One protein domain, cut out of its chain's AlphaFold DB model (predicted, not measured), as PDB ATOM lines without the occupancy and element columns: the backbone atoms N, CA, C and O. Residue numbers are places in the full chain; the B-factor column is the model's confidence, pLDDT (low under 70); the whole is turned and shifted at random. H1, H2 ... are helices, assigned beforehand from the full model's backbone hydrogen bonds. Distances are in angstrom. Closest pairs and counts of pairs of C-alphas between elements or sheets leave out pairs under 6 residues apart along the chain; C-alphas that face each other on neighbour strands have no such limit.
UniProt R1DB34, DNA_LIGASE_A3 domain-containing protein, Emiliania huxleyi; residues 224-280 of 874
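AT A GLANCE: This is residues 224 to 280 of the 874 residues of the protein "DNA_LIGASE_A3 domain-containing protein" of Emiliania huxleyi (UniProt R1DB34). What shape is this? The long helix H2 has H3 folded back beside it, and the short H1 packs slantwise on its first part, residues 243 to 250. What makes it up? The printed part has 57 residues with three named helices, in the order H1, H2, H3, and no named strand: all helix. It is compact, with a radius of gyration of the C-alphas of 11.2 A, and spans 33 by 19 by 17 A.

HOW THE PARTS SIT: What touches the longest helix? H2, residues 243 to 261, touches H3, residues 268 to 279, in a hairpin, opposite ways at a shallow tilt of 17 degrees; the closest C-alphas, of Met 256 and Val 271, are 6.4 A apart. With residues 243 to 250 alone it touches H1, residues 233 to 240, also a hairpin, at a steep tilt of 43 degrees; the closest C-alphas, of Trp 237 and Ala 246, are 5.0 A apart. How do H1 and H3 stand? They are close but not clearly touching, the closest C-alphas, of Tyr 236 and Arg 279, 7.2 A apart. Are O i to N i+4 pairs within hydrogen-bond range? Every pair is in H2, 3 of 4 in H1 and 4 of 8 in H3.

IN THESE COORDINATES: How long are the helices? H2 measures 26.5 A, H3 17.7 A and H1 11.0 A. Where are the anchors? C-alpha 233 is at (21.759, 43.553, -22.307) and C-alpha 279 at (29.594, 41.522, -15.107).

THE WHOLE: Is it cut? The printed part has no cut. Where is confidence low? Residues 228 to 229 and 262 to 278 are under 70.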
ATOM      1  N   PRO A 224      17.746  38.816 -23.738       86.50
ATOM      2  CA  PRO A 224      17.129  38.654 -22.427       86.50
ATOM      3  C   PRO A 224      18.091  38.050 -21.394       86.50
ATOM      4  O   PRO A 224      19.115  37.457 -21.728       86.50
ATOM      5  N   HIS A 225      17.743  38.195 -20.116       82.62
ATOM      6  CA  HIS A 225      18.521  37.710 -18.975       82.62
ATOM      7  C   HIS A 225      18.510  36.173 -18.860       82.62
ATOM      8  O   HIS A 225      17.464  35.586 -18.593       82.62
ATOM      9  N   GLN A 226      19.683  35.537 -18.967       81.44
ATOM     10  CA  GLN A 226      19.852  34.075 -19.061       81.44
ATOM     11  C   GLN A 226      20.105  33.376 -17.708       81.44
ATOM     12  O   GLN A 226      20.596  32.251 -17.661       81.44
ATOM     13  N   GLY A 227      19.783  34.036 -16.593       76.38
ATOM     14  CA  GLY A 227      19.866  33.465 -15.242       76.38
ATOM     15  C   GLY A 227      21.044  33.990 -14.411       76.38
ATOM     16  O   GLY A 227      21.700  34.960 -14.798       76.38
ATOM     17  N   PRO A 228      21.295  33.403 -13.224       68.38
ATOM     18  CA  PRO A 228      22.378  33.821 -12.339       68.38
ATOM     19  C   PRO A 228      23.727  33.845 -13.065       68.38
ATOM     20  O   PRO A 228      24.102  32.898 -13.747       68.38
ATOM     21  N   GLY A 229      24.452  34.957 -12.952       69.69
ATOM     22  CA  GLY A 229      25.750  35.128 -13.605       69.69
ATOM     23  C   GLY A 229      25.715  35.412 -15.116       69.69
ATOM     24  O   GLY A 229      26.739  35.864 -15.627       69.69
ATOM     25  N   ARG A 230      24.577  35.237 -15.808       76.94
ATOM     26  CA  ARG A 230      24.409  35.518 -17.248       76.94
ATOM     27  C   ARG A 230      23.431  36.692 -17.501       76.94
ATOM     28  O   ARG A 230      22.281  36.471 -17.895       76.94
ATOM     29  N   PRO A 231      23.836  37.949 -17.223       80.12
ATOM     30  CA  PRO A 231      23.002  39.135 -17.440       80.12
ATOM     31  C   PRO A 231      22.555  39.311 -18.901       80.12
ATOM     32  O   PRO A 231      23.313  39.056 -19.830       80.12
ATOM     33  N   GLY A 232      21.334  39.824 -19.085       87.31
ATOM     34  CA  GLY A 232      20.857  40.344 -20.374       87.31
ATOM     35  C   GLY A 232      21.340  41.777 -20.622       87.31
ATOM     36  O   GLY A 232      21.803  42.444 -19.691       87.31
ATOM     37  N   PHE A 233      21.186  42.273 -21.852       90.75
ATOM     38  CA  PHE A 233      21.759  43.553 -22.307       90.75
ATOM     39  C   PHE A 233      21.360  44.744 -21.424       90.75
ATOM     40  O   PHE A 233      22.225  45.526 -21.027       90.75
ATOM     41  N   TYR A 234      20.098  44.826 -20.988       89.38
ATOM     42  CA  TYR A 234      19.655  45.902 -20.092       89.38
ATOM     43  C   TYR A 234      20.508  45.978 -18.813       89.38
ATOM     44  O   TYR A 234      20.807  47.055 -18.308       89.38
ATOM     45  N   SER A 235      20.972  44.831 -18.310       86.81
ATOM     46  CA  SER A 235      21.816  44.756 -17.118       86.81
ATOM     47  C   SER A 235      23.285  45.134 -17.364       86.81
ATOM     48  O   SER A 235      23.951  45.504 -16.400       86.81
ATOM     49  N   TYR A 236      23.793  45.080 -18.604       87.44
ATOM     50  CA  TYR A 236      25.098  45.667 -18.950       87.44
ATOM     51  C   TYR A 236      25.018  47.187 -18.951       87.44
ATOM     52  O   TYR A 236      25.784  47.839 -18.244       87.44
ATOM     53  N   TRP A 237      24.035  47.741 -19.666       88.38
ATOM     54  CA  TRP A 237      23.825  49.186 -19.745       88.38
ATOM     55  C   TRP A 237      23.658  49.813 -18.357       88.38
ATOM     56  O   TRP A 237      24.359  50.760 -18.020       88.38
ATOM     57  N   LEU A 238      22.861  49.199 -17.475       88.00
ATOM     58  CA  LEU A 238      22.705  49.649 -16.087       88.00
ATOM     59  C   LEU A 238      24.010  49.759 -15.270       88.00
ATOM     60  O   LEU A 238      24.022  50.476 -14.267       88.00
ATOM     61  N   ARG A 239      25.078  49.048 -15.653       85.88
ATOM     62  CA  ARG A 239      26.383  49.066 -14.971       85.88
ATOM     63  C   ARG A 239      27.455  49.909 -15.666       85.88
ATOM     64  O   ARG A 239      28.513  50.074 -15.069       85.88
ATOM     65  N   ARG A 240      27.196  50.426 -16.875       78.56
ATOM     66  CA  ARG A 240      28.170  51.176 -17.697       78.56
ATOM     67  C   ARG A 240      27.661  52.529 -18.209       78.56
ATOM     68  O   ARG A 240      28.465  53.436 -18.398       78.56
ATOM     69  N   GLY A 241      26.354  52.684 -18.423       75.31
ATOM     70  CA  GLY A 241      25.690  53.929 -18.830       75.31
ATOM     71  C   GLY A 241      25.930  54.316 -20.290       75.31
ATOM     72  O   GLY A 241      24.988  54.700 -20.984       75.31
ATOM     73  N   ASP A 242      27.160  54.149 -20.773       83.88
ATOM     74  CA  ASP A 242      27.496  54.229 -22.186       83.88
ATOM     75  C   ASP A 242      26.805  53.119 -22.996       83.88
ATOM     76  O   ASP A 242      26.702  51.963 -22.567       83.88
ATOM     77  N   LEU A 243      26.319  53.483 -24.186       86.31
ATOM     78  CA  LEU A 243      25.636  52.561 -25.093       86.31
ATOM     79  C   LEU A 243      26.613  51.790 -25.989       86.31
ATOM     80  O   LEU A 243      26.297  50.657 -26.342       86.31
ATOM     81  N   GLY A 244      27.786  52.343 -26.315       86.69
ATOM     82  CA  GLY A 244      28.821  51.658 -27.098       86.69
ATOM     83  C   GLY A 244      29.365  50.434 -26.370       86.69
ATOM     84  O   GLY A 244      29.284  49.312 -26.871       86.69
ATOM     85  N   GLU A 245      29.833  50.639 -25.141       83.25
ATOM     86  CA  GLU A 245      30.370  49.590 -24.277       83.25
ATOM     87  C   GLU A 245      29.312  48.518 -23.959       83.25
ATOM     88  O   GLU A 245      29.595  47.318 -23.954       83.25
ATOM     89  N   ALA A 246      28.061  48.938 -23.735       85.75
ATOM     90  CA  ALA A 246      26.963  48.024 -23.456       85.75
ATOM     91  C   ALA A 246      26.520  47.219 -24.697       85.75
ATOM     92  O   ALA A 246      26.200  46.037 -24.546       85.75
ATOM     93  N   CYS A 247      26.530  47.819 -25.897       87.75
ATOM     94  CA  CYS A 247      26.312  47.122 -27.171       87.75
ATOM     95  C   CYS A 247      27.373  46.041 -27.390       87.75
ATOM     96  O   CYS A 247      27.013  44.870 -27.488       87.75
ATOM     97  N   GLY A 248      28.662  46.399 -27.345       85.19
ATOM     98  CA  GLY A 248      29.756  45.450 -27.578       85.19
ATOM     99  C   GLY A 248      29.739  44.262 -26.607       85.19
ATOM    100  O   GLY A 248      29.944  43.118 -27.010       85.19
ATOM    101  N   ARG A 249      29.383  44.484 -25.331       84.56
ATOM    102  CA  ARG A 249      29.178  43.385 -24.365       84.56
ATOM    103  C   ARG A 249      27.954  42.525 -24.664       84.56
ATOM    104  O   ARG A 249      27.982  41.332 -24.374       84.56
ATOM    105  N   ALA A 250      26.881  43.091 -25.212       85.94
ATOM    106  CA  ALA A 250      25.697  42.334 -25.618       85.94
ATOM    107  C   ALA A 250      25.916  41.543 -26.921       85.94
ATOM    108  O   ALA A 250      25.334  40.470 -27.080       85.94
ATOM    109  N   GLU A 251      26.762  42.039 -27.822       86.00
ATOM    110  CA  GLU A 251      27.207  41.346 -29.036       86.00
ATOM    111  C   GLU A 251      28.184  40.209 -28.703       86.00
ATOM    112  O   GLU A 251      27.971  39.078 -29.133       86.00
ATOM    113  N   LEU A 252      29.177  40.448 -27.841       84.25
ATOM    114  CA  LEU A 252      30.069  39.393 -27.349       84.25
ATOM    115  C   LEU A 252      29.286  38.316 -26.576       84.25
ATOM    116  O   LEU A 252      29.392  37.131 -26.884       84.25
ATOM    117  N   ALA A 253      28.402  38.712 -25.654       84.25
ATOM    118  CA  ALA A 253      27.545  37.773 -24.926       84.25
ATOM    119  C   ALA A 253      26.576  36.989 -25.831       84.25
ATOM    120  O   ALA A 253      26.193  35.876 -25.472       84.25
ATOM    121  N   ARG A 254      26.182  37.537 -26.991       83.44
ATOM    122  CA  ARG A 254      25.471  36.793 -28.042       83.44
ATOM    123  C   ARG A 254      26.394  35.753 -28.664       83.44
ATOM    124  O   ARG A 254      26.062  34.578 -28.606       83.44
ATOM    125  N   ALA A 255      27.537  36.168 -29.211       82.06
ATOM    126  CA  ALA A 255      28.467  35.273 -29.899       82.06
ATOM    127  C   ALA A 255      28.887  34.086 -29.010       82.06
ATOM    128  O   ALA A 255      28.932  32.949 -29.467       82.06
ATOM    129  N   MET A 256      29.082  34.333 -27.711       80.88
ATOM    130  CA  MET A 256      29.329  33.316 -26.684       80.88
ATOM    131  C   MET A 256      28.180  32.304 -26.506       80.88
ATOM    132  O   MET A 256      28.436  31.129 -26.249       80.88
ATOM    133  N   LEU A 257      26.919  32.740 -26.597       81.38
ATOM    134  CA  LEU A 257      25.745  31.863 -26.501       81.38
ATOM    135  C   LEU A 257      25.523  31.088 -27.804       81.38
ATOM    136  O   LEU A 257      25.287  29.885 -27.754       81.38
ATOM    137  N   ASP A 258      25.674  31.749 -28.949       79.75
ATOM    138  CA  ASP A 258      25.514  31.133 -30.267       79.75
ATOM    139  C   ASP A 258      26.614  30.070 -30.497       79.75
ATOM    140  O   ASP A 258      26.321  28.954 -30.924       79.75
ATOM    141  N   ALA A 259      27.863  30.342 -30.094       75.25
ATOM    142  CA  ALA A 259      28.959  29.366 -30.116       75.25
ATOM    143  C   ALA A 259      28.734  28.176 -29.159       75.25
ATOM    144  O   ALA A 259      29.051  27.040 -29.518       75.25
ATOM    145  N   GLN A 260      28.143  28.406 -27.974       74.38
ATOM    146  CA  GLN A 260      27.704  27.322 -27.079       74.38
ATOM    147  C   GLN A 260      26.607  26.462 -27.724       74.38
ATOM    148  O   GLN A 260      26.626  25.243 -27.572       74.38
ATOM    149  N   SER A 261      25.669  27.072 -28.454       73.62
ATOM    150  CA  SER A 261      24.584  26.369 -29.150       73.62
ATOM    151  C   SER A 261      25.044  25.572 -30.375       73.62
ATOM    152  O   SER A 261      24.393  24.593 -30.728       73.62
ATOM    153  N   LEU A 262      26.155  25.964 -31.005       67.50
ATOM    154  CA  LEU A 262      26.725  25.307 -32.189       67.50
ATOM    155  C   LEU A 262      27.801  24.251 -31.867       67.50
ATOM    156  O   LEU A 262      28.344  23.646 -32.787       67.50
ATOM    157  N   GLY A 263      28.123  24.019 -30.588       59.75
ATOM    158  CA  GLY A 263      29.110  23.008 -30.177       59.75
ATOM    159  C   GLY A 263      30.551  23.319 -30.607       59.75
ATOM    160  O   GLY A 263      31.328  22.401 -30.855       59.75
ATOM    161  N   GLY A 264      30.900  24.605 -30.735       57.38
ATOM    162  CA  GLY A 264      32.201  25.044 -31.250       57.38
ATOM    163  C   GLY A 264      33.403  24.654 -30.375       57.38
ATOM    164  O   GLY A 264      33.280  24.420 -29.175       57.38
ATOM    165  N   ALA A 265      34.598  24.647 -30.977       51.22
ATOM    166  CA  ALA A 265      35.832  24.129 -30.368       51.22
ATOM    167  C   ALA A 265      36.317  24.857 -29.090       51.22
ATOM    168  O   ALA A 265      37.151  24.317 -28.364       51.22
ATOM    169  N   CYS A 266      35.801  26.052 -28.778       50.97
ATOM    170  CA  CYS A 266      36.043  26.690 -27.482       50.97
ATOM    171  C   CYS A 266      35.082  26.090 -26.443       50.97
ATOM    172  O   CYS A 266      33.929  26.505 -26.324       50.97
ATOM    173  N   GLY A 267      35.559  25.070 -25.723       53.22
ATOM    174  CA  GLY A 267      34.746  24.305 -24.775       53.22
ATOM    175  C   GLY A 267      34.129  25.157 -23.649       53.22
ATOM    176  O   GLY A 267      34.619  26.249 -23.355       53.22
ATOM    177  N   PRO A 268      33.080  24.668 -22.952       56.78
ATOM    178  CA  PRO A 268      32.273  25.478 -22.025       56.78
ATOM    179  C   PRO A 268      33.043  26.233 -20.927       56.78
ATOM    180  O   PRO A 268      32.541  27.234 -20.411       56.78
ATOM    181  N   SER A 269      34.250  25.778 -20.579       55.16
ATOM    182  CA  SER A 269      35.162  26.407 -19.620       55.16
ATOM    183  C   SER A 269      35.708  27.768 -20.072       55.16
ATOM    184  O   SER A 269      35.753  28.675 -19.241       55.16
ATOM    185  N   CYS A 270      36.072  27.954 -21.351       56.22
ATOM    186  CA  CYS A 270      36.597  29.242 -21.832       56.22
ATOM    187  C   CYS A 270      35.525  30.334 -21.698       56.22
ATOM    188  O   CYS A 270      35.719  31.348 -21.028       56.22
ATOM    189  N   VAL A 271      34.326  30.045 -22.211       58.97
ATOM    190  CA  VAL A 271      33.178  30.954 -22.188       58.97
ATOM    191  C   VAL A 271      32.742  31.265 -20.749       58.97
ATOM    192  O   VAL A 271      32.319  32.380 -20.446       58.97
ATOM    193  N   ALA A 272      32.857  30.302 -19.826       60.25
ATOM    194  CA  ALA A 272      32.534  30.504 -18.413       60.25
ATOM    195  C   ALA A 272      33.482  31.486 -17.694       60.25
ATOM    196  O   ALA A 272      33.031  32.180 -16.777       60.25
ATOM    197  N   ALA A 273      34.751  31.577 -18.108       60.91
ATOM    198  CA  ALA A 273      35.743  32.482 -17.523       60.91
ATOM    199  C   ALA A 273      35.531  33.959 -17.918       60.91
ATOM    200  O   ALA A 273      35.849  34.861 -17.142       60.91
ATOM    201  N   GLU A 274      34.930  34.216 -19.082       66.88
ATOM    202  CA  GLU A 274      34.686  35.570 -19.603       66.88
ATOM    203  C   GLU A 274      33.408  36.223 -19.049       66.88
ATOM    204  O   GLU A 274      33.377  37.433 -18.820       66.88
ATOM    205  N   TRP A 275      32.357  35.448 -18.747       69.06
ATOM    206  CA  TRP A 275      31.122  35.980 -18.142       69.06
ATOM    207  C   TRP A 275      31.351  36.833 -16.868       69.06
ATOM    208  O   TRP A 275      30.683  37.859 -16.732       69.06
ATOM    209  N   PRO A 276      32.267  36.495 -15.935       67.19
ATOM    210  CA  PRO A 276      32.720  37.397 -14.872       67.19
ATOM    211  C   PRO A 276      33.186  38.782 -15.352       67.19
ATOM    212  O   PRO A 276      32.748  39.788 -14.796       67.19
ATOM    213  N   LEU A 277      34.008  38.846 -16.405       66.38
ATOM    214  CA  LEU A 277      34.552  40.092 -16.968       66.38
ATOM    215  C   LEU A 277      33.472  40.947 -17.647       66.38
ATOM    216  O   LEU A 277      33.587  42.172 -17.705       66.38
ATOM    217  N   LEU A 278      32.387  40.319 -18.111       69.94
ATOM    218  CA  LEU A 278      31.184  41.001 -18.599       69.94
ATOM    219  C   LEU A 278      30.297  41.560 -17.472       69.94
ATOM    220  O   LEU A 278      29.477  42.447 -17.718       69.94
ATOM    221  N   ARG A 279      30.431  41.071 -16.232       71.75
ATOM    222  CA  ARG A 279      29.594  41.522 -15.107       71.75
ATOM    223  C   ARG A 279      30.086  42.802 -14.440       71.75
ATOM    224  O   ARG A 279      29.227  43.587 -14.057       71.75
ATOM    225  N   GLY A 280      31.392  43.009 -14.294       78.25
ATOM    226  CA  GLY A 280      31.935  44.071 -13.437       78.25
ATOM    227  C   GLY A 280      31.559  45.510 -13.827       78.25
ATOM    228  O   GLY A 280      31.259  45.803 -14.990       78.25
TER     229      GLY A 280